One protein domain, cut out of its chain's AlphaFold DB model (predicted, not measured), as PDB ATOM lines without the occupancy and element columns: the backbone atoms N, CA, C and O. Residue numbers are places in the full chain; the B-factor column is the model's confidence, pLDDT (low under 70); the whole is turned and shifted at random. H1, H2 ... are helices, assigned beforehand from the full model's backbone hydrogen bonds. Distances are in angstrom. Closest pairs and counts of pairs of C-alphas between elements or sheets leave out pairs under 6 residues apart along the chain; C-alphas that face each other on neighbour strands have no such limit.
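What this domain is: This is residues 128 to 175 of the 179 residues of an uncharacterized protein of Acidovorax sp. KKS102 (UniProt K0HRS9). Six short helices follow one another round a flattened coil, wound like a small solenoid: H1, H2, H3 and H4 make a first turn, and H5 and H6 begin a second turn stacked on it, H5 beside H1 and H6 beside H3. The printed part has 48 residues, with six named helices in the order H1 to H6 and no named strand; the class is all helix. It is compact, with a radius of gyration of the C-alphas of 10.3 A and spans of 25 by 20 by 13 A.

How they stand to each other: H1, residues 129 to 134, touches H5, residues 160 to 164; their closest C-alphas, those of Pro 129 and Glu 161, are 6.5 A apart. H2, residues 136 to 139, touches no helix, and it and H1 meet only through their link. H3, residues 144 to 148, touches H6, residues 168 to 174, with 11 pairs of C-alphas within 8 A, the closest being Pro 144 and Gln 170 at 5.0 A. H4, residues 152 to 156, is close to H6 but not clearly touching: the closest C-alphas, of Arg 155 and Leu 174, are 7.8 A apart. H5 and H6 are likewise close but not clearly touching, with the C-alphas of Leu 163 and Leu 171 closest at 7.4 A. Every O i to N i+4 pair is within hydrogen-bond range in H1, H3, H4, H5 and H6; H2 is too short for such a pair.

Where its parts are: H1 begins at C-alpha 129 (290.663, 580.042, 457.757) and is 8.7 A long. H2 measures 5.2 A, H3 6.3 A, H4 6.2 A and H5 6.2 A. H6 is 10.1 A long and ends at C-alpha 174 (274.875, 573.811, 468.293).

The domain as a whole: The two C-alphas farthest apart, of Ala 134 and Ala 152, are 26.4 A apart. The printed part has no cut, and its five links are tight. Mean pLDDT of the printed part is 75.6; residues 129 to 134 and 136 to 140 are under 70.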
ATOM      1  N   THR A 128     291.918 575.333 457.013       71.88
ATOM      2  CA  THR A 128     292.484 576.647 457.352       71.88
ATOM      3  C   THR A 128     291.435 577.759 457.203       71.88
ATOM      4  O   THR A 128     290.474 577.593 456.449       71.88
ATOM      5  N   PRO A 129     291.601 578.919 457.871       65.75
ATOM      6  CA  PRO A 129     290.663 580.042 457.757       65.75
ATOM      7  C   PRO A 129     290.458 580.502 456.307       65.75
ATOM      8  O   PRO A 129     289.328 580.728 455.878       65.75
ATOM      9  N   ASP A 130     291.537 580.553 455.522       67.50
ATOM     10  CA  ASP A 130     291.483 580.905 454.100       67.50
ATOM     11  C   ASP A 130     290.730 579.857 453.258       67.50
ATOM     12  O   ASP A 130     290.022 580.203 452.313       67.50
ATOM     13  N   GLN A 131     290.834 578.569 453.612       69.94
ATOM     14  CA  GLN A 131     290.085 577.488 452.959       69.94
ATOM     15  C   GLN A 131     288.603 577.500 453.350       69.94
ATOM     16  O   GLN A 131     287.752 577.239 452.502       69.94
ATOM     17  N   LEU A 132     288.284 577.846 454.601       68.81
ATOM     18  CA  LEU A 132     286.908 578.023 455.070       68.81
ATOM     19  C   LEU A 132     286.215 579.178 454.340       68.81
ATOM     20  O   LEU A 132     285.102 579.007 453.846       68.81
ATOM     21  N   ALA A 133     286.898 580.317 454.182       66.38
ATOM     22  CA  ALA A 133     286.377 581.462 453.435       66.38
ATOM     23  C   ALA A 133     286.083 581.122 451.961       66.38
ATOM     24  O   ALA A 133     285.097 581.599 451.399       66.38
ATOM     25  N   ALA A 134     286.895 580.256 451.346       69.94
ATOM     26  CA  ALA A 134     286.700 579.795 449.971       69.94
ATOM     27  C   ALA A 134     285.560 578.763 449.806       69.94
ATOM     28  O   ALA A 134     285.080 578.565 448.692       69.94
ATOM     29  N   ILE A 135     285.128 578.103 450.889       70.19
ATOM     30  CA  ILE A 135     284.141 577.005 450.884       70.19
ATOM     31  C   ILE A 135     282.801 577.429 451.525       70.19
ATOM     32  O   ILE A 135     281.905 576.605 451.683       70.19
ATOM     33  N   ASN A 136     282.613 578.718 451.827       66.81
ATOM     34  CA  ASN A 136     281.469 579.251 452.582       66.81
ATOM     35  C   ASN A 136     280.085 578.709 452.136       66.81
ATOM     36  O   ASN A 136     279.258 578.366 452.973       66.81
ATOM     37  N   GLU A 137     279.850 578.500 450.833       64.44
ATOM     38  CA  GLU A 137     278.594 577.899 450.344       64.44
ATOM     39  C   GLU A 137     278.332 576.461 450.831       64.44
ATOM     40  O   GLU A 137     277.178 576.086 451.032       64.44
ATOM     41  N   LYS A 138     279.368 575.641 451.061       64.81
ATOM     42  CA  LYS A 138     279.195 574.276 451.595       64.81
ATOM     43  C   LYS A 138     278.959 574.252 453.104       64.81
ATOM     44  O   LYS A 138     278.406 573.277 453.603       64.81
ATOM     45  N   ILE A 139     279.360 575.301 453.826       69.12
ATOM     46  CA  ILE A 139     279.098 575.440 455.268       69.12
ATOM     47  C   ILE A 139     277.610 575.741 455.486       69.12
ATOM     48  O   ILE A 139     276.967 575.128 456.337       69.12
ATOM     49  N   SER A 140     277.020 576.576 454.629       69.81
ATOM     50  CA  SER A 140     275.573 576.827 454.597       69.81
ATOM     51  C   SER A 140     274.732 575.588 454.253       69.81
ATOM     52  O   SER A 140     273.545 575.563 454.556       69.81
ATOM     53  N   ALA A 141     275.324 574.559 453.635       74.25
ATOM     54  CA  ALA A 141     274.634 573.317 453.276       74.25
ATOM     55  C   ALA A 141     274.530 572.298 454.430       74.25
ATOM     56  O   ALA A 141     273.840 571.290 454.282       74.25
ATOM     57  N   LEU A 142     275.203 572.538 455.563       77.62
ATOM     58  CA  LEU A 142     275.072 571.703 456.760       77.62
ATOM     59  C   LEU A 142     273.667 571.816 457.349       77.62
ATOM     60  O   LEU A 142     273.151 572.918 457.538       77.62
ATOM     61  N   THR A 143     273.047 570.699 457.706       82.12
ATOM     62  CA  THR A 143     271.736 570.757 458.358       82.12
ATOM     63  C   THR A 143     271.873 570.982 459.871       82.12
ATOM     64  O   THR A 143     272.870 570.588 460.482       82.12
ATOM     65  N   PRO A 144     270.862 571.582 460.525       81.06
ATOM     66  CA  PRO A 144     270.794 571.662 461.986       81.06
ATOM     67  C   PRO A 144     270.942 570.294 462.672       81.06
ATOM     68  O   PRO A 144     271.527 570.184 463.744       81.06
ATOM     69  N   GLU A 145     270.417 569.236 462.056       79.94
ATOM     70  CA  GLU A 145     270.490 567.865 462.573       79.94
ATOM     71  C   GLU A 145     271.929 567.332 462.572       79.94
ATOM     72  O   GLU A 145     272.365 566.753 463.566       79.94
ATOM     73  N   GLN A 146     272.697 567.617 461.517       76.31
ATOM     74  CA  GLN A 146     274.121 567.271 461.428       76.31
ATOM     75  C   GLN A 146     274.978 568.005 462.461       76.31
ATOM     76  O   GLN A 146     275.989 567.491 462.927       76.31
ATOM     77  N   LEU A 147     274.581 569.218 462.840       80.00
ATOM     78  CA  LEU A 147     275.273 569.975 463.881       80.00
ATOM     79  C   LEU A 147     274.934 569.460 465.284       80.00
ATOM     80  O   LEU A 147     275.807 569.436 466.152       80.00
ATOM     81  N   ARG A 148     273.703 568.983 465.502       80.94
ATOM     82  CA  ARG A 148     273.305 568.329 466.760       80.94
ATOM     83  C   ARG A 148     273.992 566.985 466.979       80.94
ATOM     84  O   ARG A 148     274.236 566.629 468.129       80.94
ATOM     85  N   SER A 149     274.317 566.253 465.913       80.88
ATOM     86  CA  SER A 149     275.012 564.963 466.013       80.88
ATOM     87  C   SER A 149     276.502 565.088 466.351       80.88
ATOM     88  O   SER A 149     277.148 564.082 466.647       80.88
ATOM     89  N   LEU A 150     277.055 566.309 466.369       77.94
ATOM     90  CA  LEU A 150     278.432 566.555 466.788       77.94
ATOM     91  C   LEU A 150     278.672 566.116 468.232       77.94
ATOM     92  O   LEU A 150     277.876 566.367 469.139       77.94
ATOM     93  N   THR A 151     279.842 565.539 468.474       79.69
ATOM     94  CA  THR A 151     280.306 565.239 469.832       79.69
ATOM     95  C   THR A 151     280.736 566.512 470.570       79.69
ATOM     96  O   THR A 151     281.066 567.535 469.962       79.69
ATOM     97  N   ALA A 152     280.773 566.460 471.905       78.19
ATOM     98  CA  ALA A 152     281.236 567.586 472.721       78.19
ATOM     99  C   ALA A 152     282.688 567.988 472.400       78.19
ATOM    100  O   ALA A 152     283.001 569.176 472.356       78.19
ATOM    101  N   GLU A 153     283.553 567.013 472.113       75.19
ATOM    102  CA  GLU A 153     284.938 567.254 471.700       75.19
ATOM    103  C   GLU A 153     285.019 567.945 470.337       75.19
ATOM    104  O   GLU A 153     285.789 568.890 470.174       75.19
ATOM    105  N   GLN A 154     284.198 567.534 469.365       73.44
ATOM    106  CA  GLN A 154     284.151 568.194 468.058       73.44
ATOM    107  C   GLN A 154     283.661 569.639 468.174       73.44
ATOM    108  O   GLN A 154     284.271 570.528 467.583       73.44
ATOM    109  N   ARG A 155     282.632 569.896 468.995       77.12
ATOM    110  CA  ARG A 155     282.171 571.265 469.289       77.12
ATOM    111  C   ARG A 155     283.261 572.107 469.954       77.12
ATOM    112  O   ARG A 155     283.467 573.250 469.565       77.12
ATOM    113  N   ALA A 156     284.006 571.540 470.904       76.88
ATOM    114  CA  ALA A 156     285.101 572.236 471.585       76.88
ATOM    115  C   ALA A 156     286.278 572.586 470.655       76.88
ATOM    116  O   ALA A 156     287.040 573.505 470.942       76.88
ATOM    117  N   ARG A 157     286.431 571.861 469.539       78.94
ATOM    118  CA  ARG A 157     287.465 572.111 468.524       78.94
ATOM    119  C   ARG A 157     287.004 573.048 467.403       78.94
ATOM    120  O   ARG A 157     287.806 573.347 466.518       78.94
ATOM    121  N   MET A 158     285.755 573.526 467.424       76.06
ATOM    122  CA  MET A 158     285.256 574.478 466.430       76.06
ATOM    123  C   MET A 158     286.009 575.804 466.511       76.06
ATOM    124  O   MET A 158     286.104 576.432 467.564       76.06
ATOM    125  N   LYS A 159     286.535 576.238 465.366       77.06
ATOM    126  CA  LYS A 159     287.218 577.526 465.227       77.06
ATOM    127  C   LYS A 159     286.190 578.670 465.158       77.06
ATOM    128  O   LYS A 159     285.116 578.477 464.578       77.06
ATOM    129  N   PRO A 160     286.489 579.863 465.699       78.12
ATOM    130  CA  PRO A 160     285.564 580.999 465.683       78.12
ATOM    131  C   PRO A 160     285.185 581.448 464.263       78.12
ATOM    132  O   PRO A 160     284.068 581.906 464.042       78.12
ATOM    133  N   GLU A 161     286.066 581.258 463.283       76.06
ATOM    134  CA  GLU A 161     285.805 581.554 461.873       76.06
ATOM    135  C   GLU A 161     284.750 580.618 461.270       76.06
ATOM    136  O   GLU A 161     283.933 581.052 460.463       76.06
ATOM    137  N   LEU A 162     284.727 579.348 461.695       74.00
ATOM    138  CA  LEU A 162     283.694 578.395 461.290       74.00
ATOM    139  C   LEU A 162     282.340 578.772 461.900       74.00
ATOM    140  O   LEU A 162     281.333 578.741 461.205       74.00
ATOM    141  N   LEU A 163     282.319 579.183 463.173       77.69
ATOM    142  CA  LEU A 163     281.100 579.657 463.837       77.69
ATOM    143  C   LEU A 163     280.534 580.918 463.166       77.69
ATOM    144  O   LEU A 163     279.321 581.045 463.034       77.69
ATOM    145  N   ALA A 164     281.400 581.820 462.696       78.56
ATOM    146  CA  ALA A 164     280.991 583.021 461.968       78.56
ATOM    147  C   ALA A 164     280.406 582.729 460.571       78.56
ATOM    148  O   ALA A 164     279.687 583.565 460.029       78.56
ATOM    149  N   ALA A 165     280.713 581.564 459.993       77.94
ATOM    150  CA  ALA A 165     280.191 581.120 458.701       77.94
ATOM    151  C   ALA A 165     278.843 580.375 458.807       77.94
ATOM    152  O   ALA A 165     278.210 580.116 457.786       77.94
ATOM    153  N   LEU A 166     278.391 580.028 460.018       79.75
ATOM    154  CA  LEU A 166     277.114 579.345 460.231       79.75
ATOM    155  C   LEU A 166     275.934 580.325 460.256       79.75
ATOM    156  O   LEU A 166     276.013 581.442 460.767       79.75
ATOM    157  N   SER A 167     274.796 579.863 459.747       81.12
ATOM    158  CA  SER A 167     273.507 580.553 459.829       81.12
ATOM    159  C   SER A 167     272.962 580.565 461.261       81.12
ATOM    160  O   SER A 167     273.279 579.699 462.074       81.12
ATOM    161  N   ALA A 168     272.049 581.492 461.565       81.94
ATOM    162  CA  ALA A 168     271.417 581.572 462.886       81.94
ATOM    163  C   ALA A 168     270.703 580.265 463.301       81.94
ATOM    164  O   ALA A 168     270.807 579.848 464.451       81.94
ATOM    165  N   GLU A 169     270.037 579.581 462.363       80.12
ATOM    166  CA  GLU A 169     269.383 578.282 462.610       80.12
ATOM    167  C   GLU A 169     270.383 577.157 462.916       80.12
ATOM    168  O   GLU A 169     270.115 576.286 463.742       80.12
ATOM    169  N   GLN A 170     271.554 577.189 462.281       82.69
ATOM    170  CA  GLN A 170     272.642 576.238 462.507       82.69
ATOM    171  C   GLN A 170     273.318 576.480 463.865       82.69
ATOM    172  O   GLN A 170     273.606 575.532 464.593       82.69
ATOM    173  N   LEU A 171     273.512 577.746 464.245       81.81
ATOM    174  CA  LEU A 171     274.032 578.124 465.561       81.81
ATOM    175  C   LEU A 171     273.081 577.708 466.691       81.81
ATOM    176  O   LEU A 171     273.530 577.132 467.677       81.81
ATOM    177  N   ALA A 172     271.770 577.893 466.512       82.12
ATOM    178  CA  ALA A 172     270.758 577.419 467.461       82.12
ATOM    179  C   ALA A 172     270.730 575.882 467.601       82.12
ATOM    180  O   ALA A 172     270.234 575.349 468.591       82.12
ATOM    181  N   ALA A 173     271.251 575.150 466.613       80.81
ATOM    182  CA  ALA A 173     271.375 573.696 466.662       80.81
ATOM    183  C   ALA A 173     272.634 573.216 467.404       80.81
ATOM    184  O   ALA A 173     272.673 572.075 467.855       80.81
ATOM    185  N   LEU A 174     273.650 574.077 467.533       73.56
ATOM    186  CA  LEU A 174     274.875 573.811 468.293       73.56
ATOM    187  C   LEU A 174     274.732 574.109 469.784       73.56
ATOM    188  O   LEU A 174     275.523 573.593 470.579       73.56
ATOM    189  N   GLU A 175     273.761 574.944 470.165       72.50
ATOM    190  CA  GLU A 175     273.456 575.153 471.573       72.50
ATOM    191  C   GLU A 175     273.013 573.820 472.192       72.50
ATOM    192  O   GLU A 175     272.122 573.154 471.649       72.50
TER     193      GLU A 175